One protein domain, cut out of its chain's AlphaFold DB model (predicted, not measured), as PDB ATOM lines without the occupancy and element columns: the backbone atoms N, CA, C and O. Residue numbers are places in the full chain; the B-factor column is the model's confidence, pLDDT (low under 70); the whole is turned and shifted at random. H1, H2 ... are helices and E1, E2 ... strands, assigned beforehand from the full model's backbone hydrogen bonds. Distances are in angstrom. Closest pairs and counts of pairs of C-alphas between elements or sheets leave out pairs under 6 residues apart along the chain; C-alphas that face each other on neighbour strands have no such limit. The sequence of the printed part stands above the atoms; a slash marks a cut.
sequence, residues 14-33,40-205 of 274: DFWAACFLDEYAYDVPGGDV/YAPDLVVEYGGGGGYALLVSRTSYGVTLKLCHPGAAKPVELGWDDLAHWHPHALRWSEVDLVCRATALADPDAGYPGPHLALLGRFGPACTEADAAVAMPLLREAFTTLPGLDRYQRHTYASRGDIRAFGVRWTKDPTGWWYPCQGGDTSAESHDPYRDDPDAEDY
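Overview. This is residues 14 to 33 and 40 to 205 of the 274 residues of an uncharacterized protein of Nonomuraea longispora (UniProt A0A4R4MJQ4). A twisted wall of four strands, E1 to E4, has H3 and H4 over one face; H5 packs on H4 farther from the sheet, and H6 packs on H5. At one side the small hairpin E5 and E6 lies apart from the wall, followed by a stretch without named elements, residues 185 to 205. The printed part has 186 residues, with H1, H2, E1 to E4, H3 to H6, E5 and E6 in that order; both sheets are antiparallel, E1 - E2 - E3 - E4 and E5 - E6. The class is mixed, and the whole is compact, with a radius of gyration of the C-alphas of 16.9 A and spans of 52 by 47 by 31 A.

Arrangement. Start at H1, residues 14 to 19; it touches H2, residues 23 to 26, closest at the C-alphas of Ala 17 and Ala 25, 5.3 A. Next find E1, residues 44 to 51, E2, 54 to 61, E3, 64 to 70, and E4, 78 to 83: a meander, each strand the antiparallel neighbour of the one before. Look for N 46 and O 58, N 57 and O 68, and N 67 and O 81, each pair 2.8 A apart, within hydrogen-bond range. H1 only grazes this sheet, with residues 15 to 19. H3, residues 95 to 108, is over E1 and E2 at a height of 10.1 A and only just stands up from the sheet, at 41 degrees. On the same face H4, residues 117 to 125, is at a height of 9.0 A and runs across the strands, 74 degrees to E2 on the local plane. H3 and H4 touch as a helical hairpin, closest at the C-alphas of Cys 102 and Leu 119, 5.6 A. H5, residues 131 to 146, touches H4 with residues 140 to 145 alone, at a steep tilt of 39 degrees, closest at the C-alphas of Ala 120 and Ala 144, 5.5 A. H6, residues 153 to 161, touches H5, closest at the C-alphas of Leu 141 and Ala 160, 5.2 A. In the hairpin of E5, residues 170 to 174, and E6, 180 to 184, N 173 and O 181 are 2.8 A apart. Every O i to N i+4 pair is within range in H1, H3 and H6, against 3 of 5 in H4 and 9 of 12 in H5; H2 is too short for one.

Along the chain. Find C-alpha 14 at (51.504, -31.729, 42.895), where H1 begins. E1 spans 22.1 A, E2 22.4 A, E3 19.5 A, H3 20.1 A and H5 22.4 A, with a kink of 26 degrees near residue 138. E6 ends at C-alpha 184, (22.482, -37.283, 29.676).

Size, cuts and confidence. The C-alphas farthest apart, of Gly 30 and Pro 176, are 54.3 A apart. Residues 34 to 39 are not printed; C-alphas 33 and 40 are 12.6 A apart across this cut. E4 to H3 is a long link. Look for pLDDT under 70 at residues 23 to 33, 40 to 42, 86 to 92, 185 to 193 and 201 to 205.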
ATOM      1  N   ASP A  14      52.486 -30.986  42.094       75.38
ATOM      2  CA  ASP A  14      51.504 -31.729  42.895       75.38
ATOM      3  C   ASP A  14      50.114 -31.070  42.921       75.38
ATOM      4  O   ASP A  14      49.106 -31.721  43.184       75.38
ATOM      5  N   PHE A  15      50.035 -29.781  42.581       82.12
ATOM      6  CA  PHE A  15      48.772 -29.057  42.480       82.12
ATOM      7  C   PHE A  15      47.844 -29.650  41.414       82.12
ATOM      8  O   PHE A  15      46.662 -29.882  41.669       82.12
ATOM      9  N   TRP A  16      48.371 -29.880  40.210       83.69
ATOM     10  CA  TRP A  16      47.560 -30.291  39.064       83.69
ATOM     11  C   TRP A  16      47.023 -31.706  39.241       83.69
ATOM     12  O   TRP A  16      45.836 -31.942  39.038       83.69
ATOM     13  N   ALA A  17      47.875 -32.602  39.725       78.56
ATOM     14  CA  ALA A  17      47.515 -33.921  40.222       78.56
ATOM     15  C   ALA A  17      46.318 -33.881  41.194       78.56
ATOM     16  O   ALA A  17      45.266 -34.477  40.944       78.56
ATOM     17  N   ALA A  18      46.443 -33.091  42.266       77.62
ATOM     18  CA  ALA A  18      45.425 -32.978  43.305       77.62
ATOM     19  C   ALA A  18      44.098 -32.397  42.788       77.62
ATOM     20  O   ALA A  18      43.022 -32.843  43.195       77.62
ATOM     21  N   CYS A  19      44.147 -31.419  41.878       79.31
ATOM     22  CA  CYS A  19      42.948 -30.835  41.278       79.31
ATOM     23  C   CYS A  19      42.163 -31.844  40.437       79.31
ATOM     24  O   CYS A  19      40.934 -31.771  40.392       79.31
ATOM     25  N   PHE A  20      42.831 -32.783  39.768       77.38
ATOM     26  CA  PHE A  20      42.189 -33.785  38.914       77.38
ATOM     27  C   PHE A  20      41.915 -35.114  39.629       77.38
ATOM     28  O   PHE A  20      41.522 -36.075  38.968       77.38
ATOM     29  N   LEU A  21      42.020 -35.132  40.965       70.50
ATOM     30  CA  LEU A  21      41.729 -36.296  41.813       70.50
ATOM     31  C   LEU A  21      42.418 -37.563  41.283       70.50
ATOM     32  O   LEU A  21      41.823 -38.635  41.226       70.50
ATOM     33  N   ASP A  22      43.655 -37.398  40.816       71.62
ATOM     34  CA  ASP A  22      44.483 -38.504  40.363       71.62
ATOM     35  C   ASP A  22      45.194 -39.093  41.581       71.62
ATOM     36  O   ASP A  22      46.145 -38.510  42.101       71.62
ATOM     37  N   GLU A  23      44.672 -40.219  42.069       60.59
ATOM     38  CA  GLU A  23      45.216 -40.946  43.221       60.59
ATOM     39  C   GLU A  23      46.652 -41.432  42.976       60.59
ATOM     40  O   GLU A  23      47.454 -41.486  43.904       60.59
ATOM     41  N   TYR A  24      47.017 -41.678  41.717       57.44
ATOM     42  CA  TYR A  24      48.335 -42.177  41.321       57.44
ATOM     43  C   TYR A  24      49.352 -41.071  41.073       57.44
ATOM     44  O   TYR A  24      50.546 -41.327  40.929       57.44
ATOM     45  N   ALA A  25      48.909 -39.820  41.035       55.78
ATOM     46  CA  ALA A  25      49.803 -38.694  40.844       55.78
ATOM     47  C   ALA A  25      50.584 -38.314  42.116       55.78
ATOM     48  O   ALA A  25      51.443 -37.435  42.052       55.78
ATOM     49  N   TYR A  26      50.323 -38.981  43.246       48.62
ATOM     50  CA  TYR A  26      51.125 -38.881  44.469       48.62
ATOM     51  C   TYR A  26      52.343 -39.822  44.473       48.62
ATOM     52  O   TYR A  26      53.286 -39.558  45.215       48.62
ATOM     53  N   ASP A  27      52.409 -40.816  43.575       49.91
ATOM     54  CA  ASP A  27      53.561 -41.723  43.403       49.91
ATOM     55  C   ASP A  27      54.723 -41.077  42.612       49.91
ATOM     56  O   ASP A  27      55.424 -41.710  41.813       49.91
ATOM     57  N   VAL A  28      54.954 -39.775  42.810       45.50
ATOM     58  CA  VAL A  28      56.129 -39.094  42.256       45.50
ATOM     59  C   VAL A  28      57.366 -39.572  43.029       45.50
ATOM     60  O   VAL A  28      57.378 -39.491  44.260       45.50
ATOM     61  N   PRO A  29      58.443 -40.032  42.357       38.28
ATOM     62  CA  PRO A  29      59.637 -40.521  43.039       38.28
ATOM     63  C   PRO A  29      60.203 -39.477  44.015       38.28
ATOM     64  O   PRO A  29      60.667 -38.418  43.591       38.28
ATOM     65  N   GLY A  30      60.180 -39.790  45.315       46.03
ATOM     66  CA  GLY A  30      60.715 -38.940  46.388       46.03
ATOM     67  C   GLY A  30      59.687 -38.352  47.361       46.03
ATOM     68  O   GLY A  30      60.092 -37.614  48.259       46.03
ATOM     69  N   GLY A  31      58.396 -38.660  47.213       41.50
ATOM     70  CA  GLY A  31      57.364 -38.328  48.198       41.50
ATOM     71  C   GLY A  31      56.916 -39.557  48.980       41.50
ATOM     72  O   GLY A  31      55.969 -40.213  48.574       41.50
ATOM     73  N   ASP A  32      57.556 -39.852  50.114       39.94
ATOM     74  CA  ASP A  32      56.985 -40.765  51.116       39.94
ATOM     75  C   ASP A  32      55.831 -40.034  51.820       39.94
ATOM     76  O   ASP A  32      55.985 -39.503  52.923       39.94
ATOM     77  N   VAL A  33      54.688 -39.912  51.149       46.22
ATOM     78  CA  VAL A  33      53.447 -39.457  51.777       46.22
ATOM     79  C   VAL A  33      52.606 -40.699  52.008       46.22
ATOM     80  O   VAL A  33      51.981 -41.223  51.094       46.22
ATOM     81  N   TYR A  40      42.741 -35.633  55.386       52.25
ATOM     82  CA  TYR A  40      42.056 -34.693  54.499       52.25
ATOM     83  C   TYR A  40      43.078 -33.795  53.791       52.25
ATOM     84  O   TYR A  40      43.589 -32.841  54.384       52.25
ATOM     85  N   ALA A  41      43.376 -34.087  52.520       55.72
ATOM     86  CA  ALA A  41      44.271 -33.243  51.738       55.72
ATOM     87  C   ALA A  41      43.772 -31.788  51.816       55.72
ATOM     88  O   ALA A  41      42.563 -31.559  51.663       55.72
ATOM     89  N   PRO A  42      44.668 -30.825  52.103       57.25
ATOM     90  CA  PRO A  42      44.283 -29.496  52.554       57.25
ATOM     91  C   PRO A  42      43.330 -28.837  51.562       57.25
ATOM     92  O   PRO A  42      43.508 -28.962  50.346       57.25
ATOM     93  N   ASP A  43      42.333 -28.121  52.090       70.25
ATOM     94  CA  ASP A  43      41.440 -27.307  51.273       70.25
ATOM     95  C   ASP A  43      42.288 -26.313  50.483       70.25
ATOM     96  O   ASP A  43      42.900 -25.388  51.025       70.25
ATOM     97  N   LEU A  44      42.356 -26.542  49.179       77.38
ATOM     98  CA  LEU A  44      43.160 -25.738  48.289       77.38
ATOM     99  C   LEU A  44      42.255 -24.712  47.630       77.38
ATOM    100  O   LEU A  44      41.303 -25.070  46.944       77.38
ATOM    101  N   VAL A  45      42.565 -23.433  47.833       83.62
ATOM    102  CA  VAL A  45      41.793 -22.321  47.283       83.62
ATOM    103  C   VAL A  45      42.670 -21.499  46.355       83.62
ATOM    104  O   VAL A  45      43.761 -21.061  46.711       83.62
ATOM    105  N   VAL A  46      42.150 -21.284  45.159       84.75
ATOM    106  CA  VAL A  46      42.736 -20.502  44.083       84.75
ATOM    107  C   VAL A  46      41.803 -19.335  43.794       84.75
ATOM    108  O   VAL A  46      40.621 -19.542  43.531       84.75
ATOM    109  N   GLU A  47      42.328 -18.112  43.847       87.19
ATOM    110  CA  GLU A  47      41.586 -16.892  43.522       87.19
ATOM    111  C   GLU A  47      42.100 -16.288  42.208       87.19
ATOM    112  O   GLU A  47      43.295 -16.037  42.060       87.19
ATOM    113  N   TYR A  48      41.189 -16.036  41.269       83.38
ATOM    114  CA  TYR A  48      41.457 -15.340  40.012       83.38
ATOM    115  C   TYR A  48      40.782 -13.974  40.021       83.38
ATOM    116  O   TYR A  48      39.553 -13.884  40.087       83.38
ATOM    117  N   GLY A  49      41.569 -12.904  39.921       82.94
ATOM    118  CA  GLY A  49      41.028 -11.557  39.767       82.94
ATOM    119  C   GLY A  49      40.318 -11.409  38.419       82.94
ATOM    120  O   GLY A  49      40.905 -11.669  37.377       82.94
ATOM    121  N   GLY A  50      39.057 -10.975  38.432       76.50
ATOM    122  CA  GLY A  50      38.278 -10.679  37.221       76.50
ATOM    123  C   GLY A  50      38.258  -9.192  36.845       76.50
ATOM    124  O   GLY A  50      37.600  -8.810  35.881       76.50
ATOM    125  N   GLY A  51      38.939  -8.342  37.624       79.50
ATOM    126  CA  GLY A  51      38.847  -6.883  37.519       79.50
ATOM    127  C   GLY A  51      37.564  -6.316  38.143       79.50
ATOM    128  O   GLY A  51      36.634  -7.042  38.481       79.50
ATOM    129  N   GLY A  52      37.517  -4.997  38.370       82.94
ATOM    130  CA  GLY A  52      36.310  -4.319  38.880       82.94
ATOM    131  C   GLY A  52      35.819  -4.784  40.261       82.94
ATOM    132  O   GLY A  52      34.648  -4.597  40.583       82.94
ATOM    133  N   GLY A  53      36.685  -5.410  41.066       86.19
ATOM    134  CA  GLY A  53      36.326  -6.000  42.362       86.19
ATOM    135  C   GLY A  53      35.669  -7.382  42.276       86.19
ATOM    136  O   GLY A  53      35.236  -7.903  43.301       86.19
ATOM    137  N   TYR A  54      35.595  -7.974  41.082       88.31
ATOM    138  CA  TYR A  54      35.169  -9.354  40.884       88.31
ATOM    139  C   TYR A  54      36.351 -10.310  41.034       88.31
ATOM    140  O   TYR A  54      37.470 -10.001  40.618       88.31
ATOM    141  N   ALA A  55      36.086 -11.497  41.572       89.25
ATOM    142  CA  ALA A  55      37.047 -12.592  41.586       89.25
ATOM    143  C   ALA A  55      36.349 -13.946  41.461       89.25
ATOM    144  O   ALA A  55      35.182 -14.090  41.830       89.25
ATOM    145  N   LEU A  56      37.065 -14.944  40.958       88.38
ATOM    146  CA  LEU A  56      36.627 -16.334  40.949       88.38
ATOM    147  C   LEU A  56      37.438 -17.126  41.954       88.38
ATOM    148  O   LEU A  56      38.658 -17.029  41.979       88.38
ATOM    149  N   LEU A  57      36.750 -17.923  42.760       90.31
ATOM    150  CA  LEU A  57      37.347 -18.838  43.713       90.31
ATOM    151  C   LEU A  57      37.154 -20.258  43.209       90.31
ATOM    152  O   LEU A  57      36.020 -20.720  43.086       90.31
ATOM    153  N   VAL A  58      38.258 -20.952  42.964       88.00
ATOM    154  CA  VAL A  58      38.264 -22.395  42.759       88.00
ATOM    155  C   VAL A  58      38.750 -23.044  44.039       88.00
ATOM    156  O   VAL A  58      39.847 -22.748  44.500       88.00
ATOM    157  N   SER A  59      37.924 -23.885  44.653       86.62
ATOM    158  CA  SER A  59      38.274 -24.567  45.903       86.62
ATOM    159  C   SER A  59      38.213 -26.072  45.719       86.62
ATOM    160  O   SER A  59      37.144 -26.597  45.409       86.62
ATOM    161  N   ARG A  60      39.335 -26.763  45.924       83.00
ATOM    162  CA  ARG A  60      39.394 -28.219  46.036       83.00
ATOM    163  C   ARG A  60      39.142 -28.596  47.487       83.00
ATOM    164  O   ARG A  60      39.844 -28.134  48.379       83.00
ATOM    165  N   THR A  61      38.155 -29.451  47.677       77.19
ATOM    166  CA  THR A  61      37.765 -30.075  48.941       77.19
ATOM    167  C   THR A  61      37.997 -31.581  48.837       77.19
ATOM    168  O   THR A  61      38.331 -32.094  47.767       77.19
ATOM    169  N   SER A  62      37.765 -32.316  49.922       71.94
ATOM    170  CA  SER A  62      37.855 -33.786  49.898       71.94
ATOM    171  C   SER A  62      36.803 -34.464  49.017       71.94
ATOM    172  O   SER A  62      36.982 -35.614  48.638       71.94
ATOM    173  N   TYR A  63      35.736 -33.751  48.652       71.25
ATOM    174  CA  TYR A  63      34.627 -34.288  47.861       71.25
ATOM    175  C   TYR A  63      34.561 -33.704  46.449       71.25
ATOM    176  O   TYR A  63      33.550 -33.868  45.782       71.25
ATOM    177  N   GLY A  64      35.591 -32.982  46.001       81.94
ATOM    178  CA  GLY A  64      35.616 -32.402  44.660       81.94
ATOM    179  C   GLY A  64      36.071 -30.953  44.620       81.94
ATOM    180  O   GLY A  64      36.613 -30.411  45.585       81.94
ATOM    181  N   VAL A  65      35.843 -30.314  43.481       85.31
ATOM    182  CA  VAL A  65      36.257 -28.945  43.186       85.31
ATOM    183  C   VAL A  65      35.028 -28.069  42.986       85.31
ATOM    184  O   VAL A  65      34.104 -28.432  42.272       85.31
ATOM    185  N   THR A  66      35.017 -26.894  43.606       87.94
ATOM    186  CA  THR A  66      33.934 -25.906  43.502       87.94
ATOM    187  C   THR A  66      34.425 -24.635  42.823       87.94
ATOM    188  O   THR A  66      35.588 -24.262  42.971       87.94
ATOM    189  N   LEU A  67      33.529 -23.958  42.110       89.12
ATOM    190  CA  LEU A  67      33.720 -22.653  41.492       89.12
ATOM    191  C   LEU A  67      32.743 -21.659  42.114       89.12
ATOM    192  O   LEU A  67      31.530 -21.881  42.109       89.12
ATOM    193  N   LYS A  68      33.252 -20.533  42.613       91.00
ATOM    194  CA  LYS A  68      32.441 -19.467  43.212       91.00
ATOM    195  C   LYS A  68      32.829 -18.102  42.654       91.00
ATOM    196  O   LYS A  68      33.995 -17.846  42.386       91.00
ATOM    197  N   LEU A  69      31.855 -17.210  42.525       90.62
ATOM    198  CA  LEU A  69      32.030 -15.813  42.146       90.62
ATOM    199  C   LEU A  69      31.986 -14.914  43.381       90.62
ATOM    200  O   LEU A  69      30.970 -14.831  44.076       90.62
ATOM    201  N   CYS A  70      33.061 -14.176  43.609       92.25
ATOM    202  CA  CYS A  70      33.094 -13.031  44.504       92.25
ATOM    203  C   CYS A  70      32.566 -11.805  43.757       92.25
ATOM    204  O   CYS A  70      33.233 -11.275  42.871       92.25
ATOM    205  N   HIS A  71      31.364 -11.357  44.118       91.12
ATOM    206  CA  HIS A  71      30.776 -10.120  43.610       91.12
ATOM    207  C   HIS A  71      31.028  -8.982  44.618       91.12
ATOM    208  O   HIS A  71      30.726  -9.168  45.799       91.12
ATOM    209  N   PRO A  72      31.485  -7.785  44.196       90.44
ATOM    210  CA  PRO A  72      31.860  -6.701  45.118       90.44
ATOM    211  C   PRO A  72      30.699  -6.204  45.998       90.44
ATOM    212  O   PRO A  72      30.903  -5.740  47.114       90.44
ATOM    213  N   GLY A  73      29.463  -6.320  45.507       92.38
ATOM    214  CA  GLY A  73      28.238  -6.010  46.256       92.38
ATOM    215  C   GLY A  73      27.606  -7.176  47.032       92.38
ATOM    216  O   GLY A  73      26.535  -6.989  47.603       92.38
ATOM    217  N   ALA A  74      28.191  -8.380  47.025       92.00
ATOM    218  CA  ALA A  74      27.632  -9.543  47.717       92.00
ATOM    219  C   ALA A  74      28.369  -9.818  49.034       92.00
ATOM    220  O   ALA A  74      29.592  -9.767  49.101       92.00
ATOM    221  N   ALA A  75      27.623 -10.169  50.087       92.38
ATOM    222  CA  ALA A  75      28.203 -10.467  51.400       92.38
ATOM    223  C   ALA A  75      28.968 -11.805  51.449       92.38
ATOM    224  O   ALA A  75      29.756 -12.031  52.365       92.38
ATOM    225  N   LYS A  76      28.696 -12.715  50.506       92.56
ATOM    226  CA  LYS A  76      29.329 -14.034  50.398       92.56
ATOM    227  C   LYS A  76      29.543 -14.393  48.924       92.56
ATOM    228  O   LYS A  76      28.738 -13.956  48.097       92.56
ATOM    229  N   PRO A  77      30.568 -15.203  48.600       92.25
ATOM    230  CA  PRO A  77      30.731 -15.757  47.262       92.25
ATOM    231  C   PRO A  77      29.503 -16.570  46.835       92.25
ATOM    232  O   PRO A  77      28.911 -17.280  47.650       92.25
ATOM    233  N   VAL A  78      29.138 -16.467  45.560       89.75
ATOM    234  CA  VAL A  78      28.027 -17.204  44.945       89.75
ATOM    235  C   VAL A  78      28.588 -18.427  44.239       89.75
ATOM    236  O   VAL A  78      29.487 -18.292  43.420       89.75
ATOM    237  N   GLU A  79      28.078 -19.616  44.539       88.44
ATOM    238  CA  GLU A  79      28.501 -20.829  43.840       88.44
ATOM    239  C   GLU A  79      27.999 -20.836  42.396       88.44
ATOM    240  O   GLU A  79      26.819 -20.600  42.139       88.44
ATOM    241  N   LEU A  80      28.924 -21.063  41.465       84.69
ATOM    242  CA  LEU A  80      28.658 -21.165  40.033       84.69
ATOM    243  C   LEU A  80      28.738 -22.604  39.527       84.69
ATOM    244  O   LEU A  80      28.134 -22.900  38.502       84.69
ATOM    245  N   GLY A  81      29.510 -23.464  40.194       82.75
ATOM    246  CA  GLY A  81      29.796 -24.809  39.709       82.75
ATOM    247  C   GLY A  81      30.451 -25.705  40.748       82.75
ATOM    248  O   GLY A  81      31.095 -25.220  41.679       82.75
ATOM    249  N   TRP A  82      30.310 -27.015  40.571       84.38
ATOM    250  CA  TRP A  82      31.078 -28.015  41.304       84.38
ATOM    251  C   TRP A  82      31.265 -29.291  40.474       84.38
ATOM    252  O   TRP A  82      30.514 -29.562  39.536       84.38
ATOM    253  N   ASP A  83      32.318 -30.027  40.805       81.56
ATOM    254  CA  ASP A  83      32.784 -31.230  40.126       81.56
ATOM    255  C   ASP A  83      33.348 -32.202  41.170       81.56
ATOM    256  O   ASP A  83      34.397 -31.937  41.758       81.56
ATOM    257  N   ASP A  84      32.645 -33.305  41.416       78.25
ATOM    258  CA  ASP A  84      33.061 -34.381  42.324       78.25
ATOM    259  C   ASP A  84      33.474 -35.667  41.594       78.25
ATOM    260  O   ASP A  84      33.699 -36.687  42.241       78.25
ATOM    261  N   LEU A  85      33.538 -35.637  40.257       70.44
ATOM    262  CA  LEU A  85      33.754 -36.799  39.384       70.44
ATOM    263  C   LEU A  85      32.757 -37.966  39.561       70.44
ATOM    264  O   LEU A  85      32.941 -39.027  38.961       70.44
ATOM    265  N   ALA A  86      31.693 -37.804  40.349       68.00
ATOM    266  CA  ALA A  86      30.739 -38.865  40.671       68.00
ATOM    267  C   ALA A  86      29.322 -38.551  40.179       68.00
ATOM    268  O   ALA A  86      28.607 -39.452  39.735       68.00
ATOM    269  N   HIS A  87      28.921 -37.283  40.212       65.62
ATOM    270  CA  HIS A  87      27.620 -36.820  39.756       65.62
ATOM    271  C   HIS A  87      27.775 -35.917  38.533       65.62
ATOM    272  O   HIS A  87      28.697 -35.109  38.433       65.62
ATOM    273  N   TRP A  88      26.841 -36.018  37.584       53.97
ATOM    274  CA  TRP A  88      26.855 -35.136  36.419       53.97
ATOM    275  C   TRP A  88      26.536 -33.698  36.822       53.97
ATOM    276  O   TRP A  88      25.381 -33.356  37.067       53.97
ATOM    277  N   HIS A  89      27.601 -32.895  36.882       58.91
ATOM    278  CA  HIS A  89      27.697 -31.434  36.903       58.91
ATOM    279  C   HIS A  89      26.348 -30.689  36.896       58.91
ATOM    280  O   HIS A  89      25.915 -30.203  35.846       58.91
ATOM    281  N   PRO A  90      25.665 -30.527  38.044       52.31
ATOM    282  CA  PRO A  90      24.373 -29.838  38.065       52.31
ATOM    283  C   PRO A  90      24.508 -28.319  37.856       52.31
ATOM    284  O   PRO A  90      23.510 -27.635  37.625       52.31
ATOM    285  N   HIS A  91      25.736 -27.790  37.890       60.12
ATOM    286  CA  HIS A  91      26.058 -26.384  37.676       60.12
ATOM    287  C   HIS A  91      27.267 -26.268  36.740       60.12
ATOM    288  O   HIS A  91      28.416 -26.198  37.172       60.12
ATOM    289  N   ALA A  92      26.987 -26.316  35.440       68.38
ATOM    290  CA  ALA A  92      27.970 -26.150  34.382       68.38
ATOM    291  C   ALA A  92      27.712 -24.830  33.648       68.38
ATOM    292  O   ALA A  92      26.578 -24.521  33.275       68.38
ATOM    293  N   LEU A  93      28.774 -24.067  33.431       85.19
ATOM    294  CA  LEU A  93      28.794 -22.945  32.504       85.19
ATOM    295  C   LEU A  93      28.827 -23.493  31.073       85.19
ATOM    296  O   LEU A  93      29.323 -24.591  30.819       85.19
ATOM    297  N   ARG A  94      28.326 -22.733  30.099       87.00
ATOM    298  CA  ARG A  94      28.573 -23.076  28.691       87.00
ATOM    299  C   ARG A  94      30.048 -22.868  28.367       87.00
ATOM    300  O   ARG A  94      30.691 -21.996  28.951       87.00
ATOM    301  N   TRP A  95      30.570 -23.599  27.381       89.94
ATOM    302  CA  TRP A  95      31.969 -23.450  26.962       89.94
ATOM    303  C   TRP A  95      32.342 -21.988  26.673       89.94
ATOM    304  O   TRP A  95      33.360 -21.497  27.145       89.94
ATOM    305  N   SER A  96      31.471 -21.253  25.976       89.75
ATOM    306  CA  SER A  96      31.688 -19.834  25.670       89.75
ATOM    307  C   SER A  96      31.759 -18.924  26.902       89.75
ATOM    308  O   SER A  96      32.428 -17.895  26.862       89.75
ATOM    309  N   GLU A  97      31.087 -19.286  27.996       90.19
ATOM    310  CA  GLU A  97      31.130 -18.545  29.260       90.19
ATOM    311  C   GLU A  97      32.448 -18.814  29.995       90.19
ATOM    312  O   GLU A  97      33.083 -17.869  30.463       90.19
ATOM    313  N   VAL A  98      32.905 -20.072  30.020       91.38
ATOM    314  CA  VAL A  98      34.227 -20.433  30.562       91.38
ATOM    315  C   VAL A  98      35.349 -19.784  29.761       91.38
ATOM    316  O   VAL A  98      36.243 -19.183  30.355       91.38
ATOM    317  N   ASP A  99      35.288 -19.849  28.431       92.81
ATOM    318  CA  ASP A  99      36.284 -19.242  27.547       92.81
ATOM    319  C   ASP A  99      36.417 -17.732  27.811       92.81
ATOM    320  O   ASP A  99      37.510 -17.220  28.061       92.81
ATOM    321  N   LEU A 100      35.286 -17.018  27.855       91.25
ATOM    322  CA  LEU A 100      35.260 -15.582  28.136       91.25
ATOM    323  C   LEU A 100      35.891 -15.249  29.494       91.25
ATOM    324  O   LEU A 100      36.700 -14.325  29.599       91.25
ATOM    325  N   VAL A 101      35.536 -16.011  30.526       88.56
ATOM    326  CA  VAL A 101      36.077 -15.854  31.877       88.56
ATOM    327  C   VAL A 101      37.588 -16.098  31.914       88.56
ATOM    328  O   VAL A 101      38.322 -15.326  32.532       88.56
ATOM    329  N   CYS A 102      38.078 -17.138  31.237       90.81
ATOM    330  CA  CYS A 102      39.505 -17.463  31.191       90.81
ATOM    331  C   CYS A 102      40.311 -16.367  30.488       90.81
ATOM    332  O   CYS A 102      41.384 -15.994  30.950       90.81
ATOM    333  N   ARG A 103      39.778 -15.798  29.404       91.38
ATOM    334  CA  ARG A 103      40.418 -14.662  28.726       91.38
ATOM    335  C   ARG A 103      40.434 -13.415  29.606       91.38
ATOM    336  O   ARG A 103      41.449 -12.732  29.668       91.38
ATOM    337  N   ALA A 104      39.333 -13.119  30.299       88.56
ATOM    338  CA  ALA A 104      39.254 -11.968  31.196       88.56
ATOM    339  C   ALA A 104      40.221 -12.087  32.386       88.56
ATOM    340  O   ALA A 104      40.877 -11.112  32.740       88.56
ATOM    341  N   THR A 105      40.340 -13.282  32.968       85.00
ATOM    342  CA  THR A 105      41.282 -13.558  34.065       85.00
ATOM    343  C   THR A 105      42.734 -13.501  33.597       85.00
ATOM    344  O   THR A 105      43.528 -12.821  34.235       85.00
ATOM    345  N   ALA A 106      43.064 -14.071  32.433       86.88
ATOM    346  CA  ALA A 106      44.406 -13.967  31.848       86.88
ATOM    347  C   ALA A 106      44.815 -12.519  31.520       86.88
ATOM    348  O   ALA A 106      45.981 -12.155  31.621       86.88
ATOM    349  N   LEU A 107      43.867 -11.650  31.147       86.75
ATOM    350  CA  LEU A 107      44.149 -10.218  30.970       86.75
ATOM    351  C   LEU A 107      44.482  -9.511  32.294       86.75
ATOM    352  O   LEU A 107      45.170  -8.491  32.282       86.75
ATOM    353  N   ALA A 108      43.973 -10.019  33.418       83.25
ATOM    354  CA  ALA A 108      44.227  -9.487  34.752       83.25
ATOM    355  C   ALA A 108      45.451 -10.123  35.438       83.25
ATOM    356  O   ALA A 108      45.960  -9.547  36.402       83.25
ATOM    357  N   ASP A 109      45.926 -11.271  34.947       80.44
ATOM    358  CA  ASP A 109      47.059 -12.029  35.482       80.44
ATOM    359  C   ASP A 109      48.198 -12.134  34.443       80.44
ATOM    360  O   ASP A 109      48.206 -13.037  33.606       80.44
ATOM    361  N   PRO A 110      49.187 -11.218  34.469       79.38
ATOM    362  CA  PRO A 110      50.268 -11.207  33.484       79.38
ATOM    363  C   PRO A 110      51.191 -12.431  33.569       79.38
ATOM    364  O   PRO A 110      51.929 -12.689  32.617       79.38
ATOM    365  N   ASP A 111      51.155 -13.177  34.676       78.31
ATOM    366  CA  ASP A 111      51.990 -14.361  34.889       78.31
ATOM    367  C   ASP A 111      51.338 -15.640  34.316       78.31
ATOM    368  O   ASP A 111      51.982 -16.692  34.259       78.31
ATOM    369  N   ALA A 112      50.083 -15.563  33.853       81.69
ATOM    370  CA  ALA A 112      49.313 -16.693  33.340       81.69
ATOM    371  C   ALA A 112      48.570 -16.340  32.036       81.69
ATOM    372  O   ALA A 112      47.408 -15.934  32.021       81.69
ATOM    373  N   GLY A 113      49.253 -16.546  30.905       87.62
ATOM    374  CA  GLY A 113      48.692 -16.331  29.569       87.62
ATOM    375  C   GLY A 113      47.509 -17.247  29.220       87.62
ATOM    376  O   GLY A 113      47.253 -18.260  29.873       87.62
ATOM    377  N   TYR A 114      46.796 -16.884  28.151       91.81
ATOM    378  CA  TYR A 114      45.695 -17.665  27.588       91.81
ATOM    379  C   TYR A 114      46.076 -18.250  26.209       91.81
ATOM    380  O   TYR A 114      46.555 -17.480  25.370       91.81
ATOM    381  N   PRO A 115      45.779 -19.536  25.928       93.94
ATOM    382  CA  PRO A 115      45.279 -20.551  26.863       93.94
ATOM    383  C   PRO A 115      46.360 -20.951  27.884       93.94
ATOM    384  O   PRO A 115      47.552 -20.863  27.610       93.94
ATOM    385  N   GLY A 116      45.951 -21.364  29.085       91.31
ATOM    386  CA  GLY A 116      46.899 -21.621  30.171       91.31
ATOM    387  C   GLY A 116      46.239 -22.110  31.463       91.31
ATOM    388  O   GLY A 116      45.124 -22.639  31.415       91.31
ATOM    389  N   PRO A 117      46.884 -21.923  32.629       88.94
ATOM    390  CA  PRO A 117      46.439 -22.463  33.917       88.94
ATOM    391  C   PRO A 117      44.975 -22.176  34.273       88.94
ATOM    392  O   PRO A 117      44.285 -23.052  34.793       88.94
ATOM    393  N   HIS A 118      44.476 -20.975  33.963       89.19
ATOM    394  CA  HIS A 118      43.070 -20.626  34.183       89.19
ATOM    395  C   HIS A 118      42.133 -21.549  33.408       89.19
ATOM    396  O   HIS A 118      41.175 -22.067  33.975       89.19
ATOM    397  N   LEU A 119      42.436 -21.796  32.131       92.38
ATOM    398  CA  LEU A 119      41.621 -22.649  31.276       92.38
ATOM    399  C   LEU A 119      41.717 -24.118  31.688       92.38
ATOM    400  O   LEU A 119      40.697 -24.800  31.720       92.38
ATOM    401  N   ALA A 120      42.908 -24.588  32.061       91.62
ATOM    402  CA  ALA A 120      43.083 -25.947  32.565       91.62
ATOM    403  C   ALA A 120      42.237 -26.199  33.822       91.62
ATOM    404  O   ALA A 120      41.595 -27.241  33.936       91.62
ATOM    405  N   LEU A 121      42.184 -25.237  34.751       88.88
ATOM    406  CA  LEU A 121      41.414 -25.400  35.981       88.88
ATOM    407  C   LEU A 121      39.913 -25.168  35.779       88.88
ATOM    408  O   LEU A 121      39.110 -25.933  36.306       88.88
ATOM    409  N   LEU A 122      39.522 -24.128  35.037       89.62
ATOM    410  CA  LEU A 122      38.119 -23.742  34.859       89.62
ATOM    411  C   LEU A 122      37.393 -24.561  33.785       89.62
ATOM    412  O   LEU A 122      36.167 -24.652  33.828       89.62
ATOM    413  N   GLY A 123      38.125 -25.196  32.865       89.88
ATOM    414  CA  GLY A 123      37.577 -26.019  31.783       89.88
ATOM    415  C   GLY A 123      36.643 -27.131  32.259       89.88
ATOM    416  O   GLY A 123      35.654 -27.425  31.596       89.88
ATOM    417  N   ARG A 124      36.871 -27.675  33.462       86.81
ATOM    418  CA  ARG A 124      35.987 -28.680  34.085       86.81
ATOM    419  C   ARG A 124      34.559 -28.197  34.340       86.81
ATOM    420  O   ARG A 124      33.647 -29.004  34.441       86.81
ATOM    421  N   PHE A 125      34.358 -26.885  34.462       87.75
ATOM    422  CA  PHE A 125      33.038 -26.291  34.682       87.75
ATOM    423  C   PHE A 125      32.344 -25.923  33.368       87.75
ATOM    424  O   PHE A 125      31.224 -25.422  33.408       87.75
ATOM    425  N   GLY A 126      32.996 -26.148  32.222       88.44
ATOM    426  CA  GLY A 126      32.491 -25.850  30.885       88.44
ATOM    427  C   GLY A 126      32.550 -27.066  29.972       88.44
ATOM    428  O   GLY A 126      33.317 -27.047  29.018       88.44
ATOM    429  N   PRO A 127      31.777 -28.127  30.227       84.75
ATOM    430  CA  PRO A 127      31.828 -29.319  29.399       84.75
ATOM    431  C   PRO A 127      31.456 -29.030  27.937       84.75
ATOM    432  O   PRO A 127      30.411 -28.434  27.638       84.75
ATOM    433  N   ALA A 128      32.273 -29.528  27.012       87.69
ATOM    434  CA  ALA A 128      31.932 -29.613  25.603       87.69
ATOM    435  C   ALA A 128      30.893 -30.727  25.415       87.69
ATOM    436  O   ALA A 128      31.171 -31.908  25.617       87.69
ATOM    437  N   CYS A 129      29.674 -30.330  25.040       82.31
ATOM    438  CA  CYS A 129      28.558 -31.254  24.795       82.31
ATOM    439  C   CYS A 129      28.157 -31.316  23.310       82.31
ATOM    440  O   CYS A 129      27.208 -32.012  22.953       82.31
ATOM    441  N   THR A 130      28.820 -30.551  22.436       85.06
ATOM    442  CA  THR A 130      28.513 -30.475  21.000       85.06
ATOM    443  C   THR A 130      29.785 -30.496  20.158       85.06
ATOM    444  O   THR A 130      30.839 -30.074  20.630       85.06
ATOM    445  N   GLU A 131      29.690 -30.944  18.901       85.81
ATOM    446  CA  GLU A 131      30.807 -30.886  17.940       85.81
ATOM    447  C   GLU A 131      31.396 -29.477  17.819       85.81
ATOM    448  O   GLU A 131      32.609 -29.306  17.753       85.81
ATOM    449  N   ALA A 132      30.531 -28.458  17.822       89.56
ATOM    450  CA  ALA A 132      30.946 -27.066  17.713       89.56
ATOM    451  C   ALA A 132      31.715 -26.596  18.955       89.56
ATOM    452  O   ALA A 132      32.742 -25.935  18.811       89.56
ATOM    453  N   ASP A 133      31.247 -26.960  20.155       89.56
ATOM    454  CA  ASP A 133      31.978 -26.666  21.391       89.56
ATOM    455  C   ASP A 133      33.331 -27.371  21.373       89.56
ATOM    456  O   ASP A 133      34.350 -26.730  21.593       89.56
ATOM    457  N   ALA A 134      33.366 -28.665  21.047       89.25
ATOM    458  CA  ALA A 134      34.587 -29.460  21.083       89.25
ATOM    459  C   ALA A 134      35.633 -29.019  20.049       89.25
ATOM    460  O   ALA A 134      36.822 -28.971  20.366       89.25
ATOM    461  N   ALA A 135      35.206 -28.632  18.843       91.06
ATOM    462  CA  ALA A 135      36.097 -28.103  17.809       91.06
ATOM    463  C   ALA A 135      36.866 -26.853  18.273       91.06
ATOM    464  O   ALA A 135      37.972 -26.599  17.799       91.06
ATOM    465  N   VAL A 136      36.295 -26.089  19.208       93.00
ATOM    466  CA  VAL A 136      36.947 -24.934  19.836       93.00
ATOM    467  C   VAL A 136      37.663 -25.344  21.122       93.00
ATOM    468  O   VAL A 136      38.816 -24.978  21.330       93.00
ATOM    469  N   ALA A 137      36.994 -26.105  21.985       92.38
ATOM    470  CA  ALA A 137      37.434 -26.392  23.339       92.38
ATOM    471  C   ALA A 137      38.655 -27.298  23.399       92.38
ATOM    472  O   ALA A 137      39.602 -27.012  24.130       92.38
ATOM    473  N   MET A 138      38.654 -28.376  22.618       91.31
ATOM    474  CA  MET A 138      39.658 -29.425  22.762       91.31
ATOM    475  C   MET A 138      41.066 -28.972  22.378       91.31
ATOM    476  O   MET A 138      41.986 -29.264  23.144       91.31
ATOM    477  N   PRO A 139      41.282 -28.223  21.280       92.88
ATOM    478  CA  PRO A 139      42.598 -27.657  20.992       92.88
ATOM    479  C   PRO A 139      43.110 -26.744  22.114       92.88
ATOM    480  O   PRO A 139      44.261 -26.870  22.522       92.88
ATOM    481  N   LEU A 140      42.242 -25.882  22.658       95.56
ATOM    482  CA  LEU A 140      42.605 -24.925  23.706       95.56
ATOM    483  C   LEU A 140      42.905 -25.608  25.044       95.56
ATOM    484  O   LEU A 140      43.858 -25.236  25.722       95.56
ATOM    485  N   LEU A 141      42.117 -26.620  25.421       93.75
ATOM    486  CA  LEU A 141      42.381 -27.433  26.606       93.75
ATOM    487  C   LEU A 141      43.706 -28.173  26.447       93.75
ATOM    488  O   LEU A 141      44.566 -28.061  27.315       93.75
ATOM    489  N   ARG A 142      43.923 -28.863  25.320       92.44
ATOM    490  CA  ARG A 142      45.188 -29.561  25.044       92.44
ATOM    491  C   ARG A 142      46.381 -28.610  25.172       92.44
ATOM    492  O   ARG A 142      47.328 -28.935  25.882       92.44
ATOM    493  N   GLU A 143      46.309 -27.421  24.572       94.44
ATOM    494  CA  GLU A 143      47.346 -26.389  24.694       94.44
ATOM    495  C   GLU A 143      47.550 -25.948  26.153       94.44
ATOM    496  O   GLU A 143      48.678 -25.995  26.645       94.44
ATOM    497  N   ALA A 144      46.473 -25.634  26.880       94.00
ATOM    498  CA  ALA A 144      46.536 -25.237  28.288       94.00
ATOM    499  C   ALA A 144      47.214 -26.291  29.176       94.00
ATOM    500  O   ALA A 144      47.962 -25.932  30.082       94.00
ATOM    501  N   PHE A 145      46.989 -27.584  28.914       91.69
ATOM    502  CA  PHE A 145      47.634 -28.673  29.650       91.69
ATOM    503  C   PHE A 145      49.091 -28.900  29.236       91.69
ATOM    504  O   PHE A 145      49.879 -29.365  30.061       91.69
ATOM    505  N   THR A 146      49.505 -28.563  28.008       90.00
ATOM    506  CA  THR A 146      50.904 -28.752  27.564       90.00
ATOM    507  C   THR A 146      51.915 -27.897  28.326       90.00
ATOM    508  O   THR A 146      53.069 -28.297  28.464       90.00
ATOM    509  N   THR A 147      51.491 -26.761  28.878       82.25
ATOM    510  CA  THR A 147      52.383 -25.817  29.567       82.25
ATOM    511  C   THR A 147      52.481 -26.056  31.073       82.25
ATOM    512  O   THR A 147      53.256 -25.385  31.749       82.25
ATOM    513  N   LEU A 148      51.699 -26.988  31.629       88.06
ATOM    514  CA  LEU A 148      51.628 -27.193  33.079       88.06
ATOM    515  C   LEU A 148      52.825 -28.001  33.601       88.06
ATOM    516  O   LEU A 148      53.234 -28.975  32.961       88.06
ATOM    517  N   PRO A 149      53.402 -27.648  34.757       85.44
ATOM    518  CA  PRO A 149      54.465 -28.435  35.367       85.44
ATOM    519  C   PRO A 149      53.918 -29.735  35.969       85.44
ATOM    520  O   PRO A 149      52.749 -29.822  36.333       85.44
ATOM    521  N   GLY A 150      54.779 -30.745  36.105       82.25
ATOM    522  CA  GLY A 150      54.463 -31.962  36.864       82.25
ATOM    523  C   GLY A 150      53.640 -33.027  36.153       82.25
ATOM    524  O   GLY A 150      53.587 -34.144  36.646       82.25
ATOM    525  N   LEU A 151      53.041 -32.711  35.004       84.19
ATOM    526  CA  LEU A 151      52.217 -33.663  34.264       84.19
ATOM    527  C   LEU A 151      53.040 -34.467  33.256       84.19
ATOM    528  O   LEU A 151      53.795 -33.893  32.456       84.19
ATOM    529  N   ASP A 152      52.855 -35.785  33.250       84.12
ATOM    530  CA  ASP A 152      53.364 -36.651  32.190       84.12
ATOM    531  C   ASP A 152      52.523 -36.525  30.901       84.12
ATOM    532  O   ASP A 152      51.545 -35.773  30.836       84.12
ATOM    533  N   ARG A 153      52.931 -37.214  29.828       83.31
ATOM    534  CA  ARG A 153      52.194 -37.182  28.555       83.31
ATOM    535  C   ARG A 153      50.746 -37.640  28.747       83.31
ATOM    536  O   ARG A 153      49.837 -36.928  28.341       83.31
ATOM    537  N   TYR A 154      50.547 -38.796  29.371       81.19
ATOM    538  CA  TYR A 154      49.226 -39.381  29.581       81.19
ATOM    539  C   TYR A 154      48.307 -38.409  30.332       81.19
ATOM    540  O   TYR A 154      47.245 -38.067  29.828       81.19
ATOM    541  N   GLN A 155      48.756 -37.849  31.456       83.19
ATOM    542  CA  GLN A 155      47.990 -36.892  32.257       83.19
ATOM    543  C   GLN A 155      47.585 -35.655  31.452       83.19
ATOM    544  O   GLN A 155      46.434 -35.227  31.523       83.19
ATOM    545  N   ARG A 156      48.485 -35.096  30.632       86.88
ATOM    546  CA  ARG A 156      48.155 -33.943  29.771       86.88
ATOM    547  C   ARG A 156      47.044 -34.268  28.781       86.88
ATOM    548  O   ARG A 156      46.151 -33.446  28.590       86.88
ATOM    549  N   HIS A 157      47.097 -35.446  28.169       82.94
ATOM    550  CA  HIS A 157      46.071 -35.894  27.233       82.94
ATOM    551  C   HIS A 157      44.761 -36.203  27.968       82.94
ATOM    552  O   HIS A 157      43.730 -35.593  27.677       82.94
ATOM    553  N   THR A 158      44.786 -37.076  28.974       80.81
ATOM    554  CA  THR A 158      43.593 -37.528  29.698       80.81
ATOM    555  C   THR A 158      42.884 -36.385  30.425       80.81
ATOM    556  O   THR A 158      41.661 -36.281  30.341       80.81
ATOM    557  N   TYR A 159      43.603 -35.484  31.104       85.94
ATOM    558  CA  TYR A 159      42.959 -34.383  31.834       85.94
ATOM    559  C   TYR A 159      42.317 -33.364  30.893       85.94
ATOM    560  O   TYR A 159      41.200 -32.924  31.162       85.94
ATOM    561  N   ALA A 160      42.963 -33.039  29.766       87.88
ATOM    562  CA  ALA A 160      42.361 -32.191  28.735       87.88
ATOM    563  C   ALA A 160      41.065 -32.808  28.191       87.88
ATOM    564  O   ALA A 160      40.075 -32.111  27.976       87.88
ATOM    565  N   SER A 161      41.062 -34.131  28.029       83.19
ATOM    566  CA  SER A 161      39.942 -34.904  27.489       83.19
ATOM    567  C   SER A 161      38.704 -34.905  28.375       83.19
ATOM    568  O   SER A 161      37.599 -35.029  27.857       83.19
ATOM    569  N   ARG A 162      38.855 -34.710  29.693       82.06
ATOM    570  CA  ARG A 162      37.722 -34.639  30.635       82.06
ATOM    571  C   ARG A 162      36.766 -33.481  30.349       82.06
ATOM    572  O   ARG A 162      35.621 -33.526  30.784       82.06
ATOM    573  N   GLY A 163      37.221 -32.459  29.623       82.44
ATOM    574  CA  GLY A 163      36.355 -31.383  29.148       82.44
ATOM    575  C   GLY A 163      35.370 -31.824  28.061       82.44
ATOM    576  O   GLY A 163      34.356 -31.159  27.875       82.44
ATOM    577  N   ASP A 164      35.625 -32.932  27.361       85.44
ATOM    578  CA  ASP A 164      34.721 -33.478  26.350       85.44
ATOM    579  C   ASP A 164      33.833 -34.563  26.940       85.44
ATOM    580  O   ASP A 164      34.265 -35.694  27.171       85.44
ATOM    581  N   ILE A 165      32.562 -34.234  27.140       80.44
ATOM    582  CA  ILE A 165      31.601 -35.188  27.690       80.44
ATOM    583  C   ILE A 165      30.620 -35.723  26.647       80.44
ATOM    584  O   ILE A 165      29.658 -36.417  26.994       80.44
ATOM    585  N   ARG A 166      30.860 -35.449  25.357       82.19
ATOM    586  CA  ARG A 166      30.039 -35.984  24.258       82.19
ATOM    587  C   ARG A 166      30.057 -37.505  24.233       82.19
ATOM    588  O   ARG A 166      29.016 -38.106  23.975       82.19
ATOM    589  N   ALA A 167      31.198 -38.108  24.573       72.75
ATOM    590  CA  ALA A 167      31.363 -39.557  24.687       72.75
ATOM    591  C   ALA A 167      30.369 -40.194  25.683       72.75
ATOM    592  O   ALA A 167      29.956 -41.337  25.510       72.75
ATOM    593  N   PHE A 168      29.909 -39.436  26.687       74.00
ATOM    594  CA  PHE A 168      28.914 -39.889  27.666       74.00
ATOM    595  C   PHE A 168      27.463 -39.656  27.220       74.00
ATOM    596  O   PHE A 168      26.534 -39.881  27.999       74.00
ATOM    597  N   GLY A 169      27.245 -39.169  25.993       75.31
ATOM    598  CA  GLY A 169      25.918 -38.870  25.455       75.31
ATOM    599  C   GLY A 169      25.245 -37.651  26.095       75.31
ATOM    600  O   GLY A 169      24.020 -37.514  26.015       75.31
ATOM    601  N   VAL A 170      26.014 -36.775  26.747       78.31
ATOM    602  CA  VAL A 170      25.491 -35.573  27.405       78.31
ATOM    603  C   VAL A 170      25.217 -34.475  26.382       78.31
ATOM    604  O   VAL A 170      26.000 -34.235  25.465       78.31
ATOM    605  N   ARG A 171      24.072 -33.802  26.531       80.75
ATOM    606  CA  ARG A 171      23.610 -32.735  25.637       80.75
ATOM    607  C   ARG A 171      23.105 -31.541  26.434       80.75
ATOM    608  O   ARG A 171      22.438 -31.701  27.456       80.75
ATOM    609  N   TRP A 172      23.351 -30.341  25.918       84.25
ATOM    610  CA  TRP A 172      22.746 -29.122  26.448       84.25
ATOM    611  C   TRP A 172      21.235 -29.123  26.211       84.25
ATOM    612  O   TRP A 172      20.765 -29.258  25.082       84.25
ATOM    613  N   THR A 173      20.475 -28.935  27.285       82.00
ATOM    614  CA  THR A 173      19.018 -28.786  27.262       82.00
ATOM    615  C   THR A 173      18.646 -27.438  27.857       82.00
ATOM    616  O   THR A 173      19.318 -26.943  28.760       82.00
ATOM    617  N   LYS A 174      17.583 -26.828  27.334       85.25
ATOM    618  CA  LYS A 174      17.047 -25.570  27.846       85.25
ATOM    619  C   LYS A 174      15.781 -25.843  28.647       85.25
ATOM    620  O   LYS A 174      14.877 -26.513  28.149       85.25
ATOM    621  N   ASP A 175      15.711 -25.338  29.870       81.50
ATOM    622  CA  ASP A 175      14.514 -25.447  30.699       81.50
ATOM    623  C   ASP A 175      13.414 -24.459  30.234       81.50
ATOM    624  O   ASP A 175      13.671 -23.571  29.410       81.50
ATOM    625  N   PRO A 176      12.173 -24.569  30.752       87.56
ATOM    626  CA  PRO A 176      11.082 -23.661  30.387       87.56
ATOM    627  C   PRO A 176      11.310 -22.188  30.755       87.56
ATOM    628  O   PRO A 176      10.641 -21.314  30.207       87.56
ATOM    629  N   THR A 177      12.212 -21.899  31.692       83.38
ATOM    630  CA  THR A 177      12.570 -20.527  32.085       83.38
ATOM    631  C   THR A 177      13.674 -19.941  31.203       83.38
ATOM    632  O   THR A 177      13.888 -18.730  31.187       83.38
ATOM    633  N   GLY A 178      14.321 -20.791  30.408       80.25
ATOM    634  CA  GLY A 178      15.338 -20.438  29.441       80.25
ATOM    635  C   GLY A 178      16.774 -20.721  29.886       80.25
ATOM    636  O   GLY A 178      17.688 -20.339  29.151       80.25
ATOM    637  N   TRP A 179      16.992 -21.381  31.025       79.38
ATOM    638  CA  TRP A 179      18.328 -21.758  31.492       79.38
ATOM    639  C   TRP A 179      18.835 -23.011  30.790       79.38
ATOM    640  O   TRP A 179      18.076 -23.946  30.541       79.38
ATOM    641  N   TRP A 180      20.128 -23.022  30.472       81.38
ATOM    642  CA  TRP A 180      20.803 -24.181  29.897       81.38
ATOM    643  C   TRP A 180      21.362 -25.077  30.998       81.38
ATOM    644  O   TRP A 180      21.929 -24.582  31.966       81.38
ATOM    645  N   TYR A 181      21.231 -26.387  30.825       78.94
ATOM    646  CA  TYR A 181      21.816 -27.391  31.707       78.94
ATOM    647  C   TYR A 181      22.232 -28.636  30.902       78.94
ATOM    648  O   TYR A 181      21.577 -28.965  29.904       78.94
ATOM    649  N   PRO A 182      23.320 -29.325  31.286       78.62
ATOM    650  CA  PRO A 182      23.693 -30.590  30.671       78.62
ATOM    651  C   PRO A 182      22.722 -31.691  31.119       78.62
ATOM    652  O   PRO A 182      22.334 -31.769  32.282       78.62
ATOM    653  N   CYS A 183      22.314 -32.550  30.194       77.25
ATOM    654  CA  CYS A 183      21.456 -33.698  30.466       77.25
ATOM    655  C   CYS A 183      21.995 -34.911  29.713       77.25
ATOM    656  O   CYS A 183      22.282 -34.810  28.517       77.25
ATOM    657  N   GLN A 184      22.134 -36.055  30.381       73.69
ATOM    658  CA  GLN A 184      22.482 -37.283  29.676       73.69
ATOM    659  C   GLN A 184      21.285 -37.766  28.853       73.69
ATOM    660  O   GLN A 184      20.158 -37.837  29.350       73.69
ATOM    661  N   GLY A 185      21.521 -38.081  27.579       63.25
ATOM    662  CA  GLY A 185      20.509 -38.697  26.730       63.25
ATOM    663  C   GLY A 185      20.025 -40.022  27.324       63.25
ATOM    664  O   GLY A 185      20.821 -40.910  27.597       63.25
ATOM    665  N   GLY A 186      18.709 -40.158  27.504       51.62
ATOM    666  CA  GLY A 186      18.069 -41.313  28.144       51.62
ATOM    667  C   GLY A 186      17.986 -42.588  27.301       51.62
ATOM    668  O   GLY A 186      17.156 -43.439  27.602       51.62
ATOM    669  N   ASP A 187      18.799 -42.725  26.254       49.78
ATOM    670  CA  ASP A 187      18.816 -43.931  25.432       49.78
ATOM    671  C   ASP A 187      20.259 -44.349  25.137       49.78
ATOM    672  O   ASP A 187      20.880 -43.924  24.164       49.78
ATOM    673  N   THR A 188      20.803 -45.192  26.013       50.25
ATOM    674  CA  THR A 188      22.126 -45.817  25.867       50.25
ATOM    675  C   THR A 188      22.171 -46.843  24.723       50.25
ATOM    676  O   THR A 188      23.165 -47.551  24.586       50.25
ATOM    677  N   SER A 189      21.086 -46.988  23.947       47.03
ATOM    678  CA  SER A 189      21.006 -47.871  22.777       47.03
ATOM    679  C   SER A 189      21.380 -47.190  21.456       47.03
ATOM    680  O   SER A 189      21.628 -47.885  20.471       47.03
ATOM    681  N   ALA A 190      21.468 -45.853  21.424       51.06
ATOM    682  CA  ALA A 190      22.130 -45.164  20.324       51.06
ATOM    683  C   ALA A 190      23.616 -45.546  20.355       51.06
ATOM    684  O   ALA A 190      24.231 -45.468  21.419       51.06
ATOM    685  N   GLU A 191      24.158 -46.000  19.219       51.91
ATOM    686  CA  GLU A 191      25.564 -46.393  19.079       51.91
ATOM    687  C   GLU A 191      26.464 -45.421  19.848       51.91
ATOM    688  O   GLU A 191      26.418 -44.211  19.613       51.91
ATOM    689  N   SER A 192      27.232 -45.954  20.804       55.69
ATOM    690  CA  SER A 192      28.238 -45.191  21.538       55.69
ATOM    691  C   SER A 192      29.105 -44.452  20.519       55.69
ATOM    692  O   SER A 192      29.808 -45.067  19.716       55.69
ATOM    693  N   HIS A 193      28.971 -43.126  20.483       66.38
ATOM    694  CA  HIS A 193      29.782 -42.288  19.623       66.38
ATOM    695  C   HIS A 193      31.066 -41.982  20.377       66.38
ATOM    696  O   HIS A 193      31.067 -41.131  21.263       66.38
ATOM    697  N   ASP A 194      32.129 -42.705  20.042       70.94
ATOM    698  CA  ASP A 194      33.479 -42.381  20.484       70.94
ATOM    699  C   ASP A 194      34.033 -41.242  19.604       70.94
ATOM    700  O   ASP A 194      34.345 -41.480  18.427       70.94
ATOM    701  N   PRO A 195      34.140 -40.003  20.130       71.44
ATOM    702  CA  PRO A 195      34.650 -38.867  19.367       71.44
ATOM    703  C   PRO A 195      36.162 -38.960  19.108       71.44
ATOM    704  O   PRO A 195      36.686 -38.182  18.311       71.44
ATOM    705  N   TYR A 196      36.859 -39.903  19.751       72.62
ATOM    706  CA  TYR A 196      38.306 -40.096  19.670       72.62
ATOM    707  C   TYR A 196      38.708 -41.353  18.901       72.62
ATOM    708  O   TYR A 196      39.895 -41.642  18.800       72.62
ATOM    709  N   ARG A 197      37.756 -42.066  18.284       74.25
ATOM    710  CA  ARG A 197      38.012 -43.326  17.562       74.25
ATOM    711  C   ARG A 197      39.137 -43.244  16.513       74.25
ATOM    712  O   ARG A 197      39.782 -44.246  16.222       74.25
ATOM    713  N   ASP A 198      39.304 -42.066  15.905       77.06
ATOM    714  CA  ASP A 198      40.260 -41.786  14.829       77.06
ATOM    715  C   ASP A 198      41.488 -40.997  15.348       77.06
ATOM    716  O   ASP A 198      42.378 -40.648  14.570       77.06
ATOM    717  N   ASP A 199      41.543 -40.688  16.650       72.69
ATOM    718  CA  ASP A 199      42.670 -40.008  17.292       72.69
ATOM    719  C   ASP A 199      43.826 -41.015  17.476       72.69
ATOM    720  O   ASP A 199      43.601 -42.135  17.939       72.69
ATOM    721  N   PRO A 200      45.074 -40.675  17.102       72.81
ATOM    722  CA  PRO A 200      46.207 -41.598  17.221       72.81
ATOM    723  C   PRO A 200      46.485 -42.026  18.667       72.81
ATOM    724  O   PRO A 200      47.111 -43.064  18.874       72.81
ATOM    725  N   ASP A 201      45.996 -41.251  19.635       67.62
ATOM    726  CA  ASP A 201      46.124 -41.504  21.064       67.62
ATOM    727  C   ASP A 201      44.811 -42.025  21.671       67.62
ATOM    728  O   ASP A 201      44.604 -41.884  22.870       67.62
ATOM    729  N   ALA A 202      43.910 -42.621  20.868       69.31
ATOM    730  CA  ALA A 202      42.603 -43.148  21.296       69.31
ATOM    731  C   ALA A 202      42.671 -44.007  22.582       69.31
ATOM    732  O   ALA A 202      41.753 -43.992  23.398       69.31
ATOM    733  N   GLU A 203      43.781 -44.723  22.784       66.00
ATOM    734  CA  GLU A 203      44.048 -45.567  23.958       66.00
ATOM    735  C   GLU A 203      44.315 -44.792  25.266       66.00
ATOM    736  O   GLU A 203      44.191 -45.367  26.347       66.00
ATOM    737  N   ASP A 204      44.643 -43.498  25.187       65.38
ATOM    738  CA  ASP A 204      44.879 -42.614  26.340       65.38
ATOM    739  C   ASP A 204      43.585 -41.936  26.846       65.38
ATOM    740  O   ASP A 204      43.575 -41.307  27.916       65.38
ATOM    741  N   TYR A 205      42.486 -42.040  26.089       64.56
ATOM    742  CA  TYR A 205      41.193 -41.470  26.459       64.56
ATOM    743  C   TYR A 205      40.434 -42.396  27.409       64.56
ATOM    744  O   TYR A 205      40.592 -43.614  27.426       64.56
TER     745      TYR A 205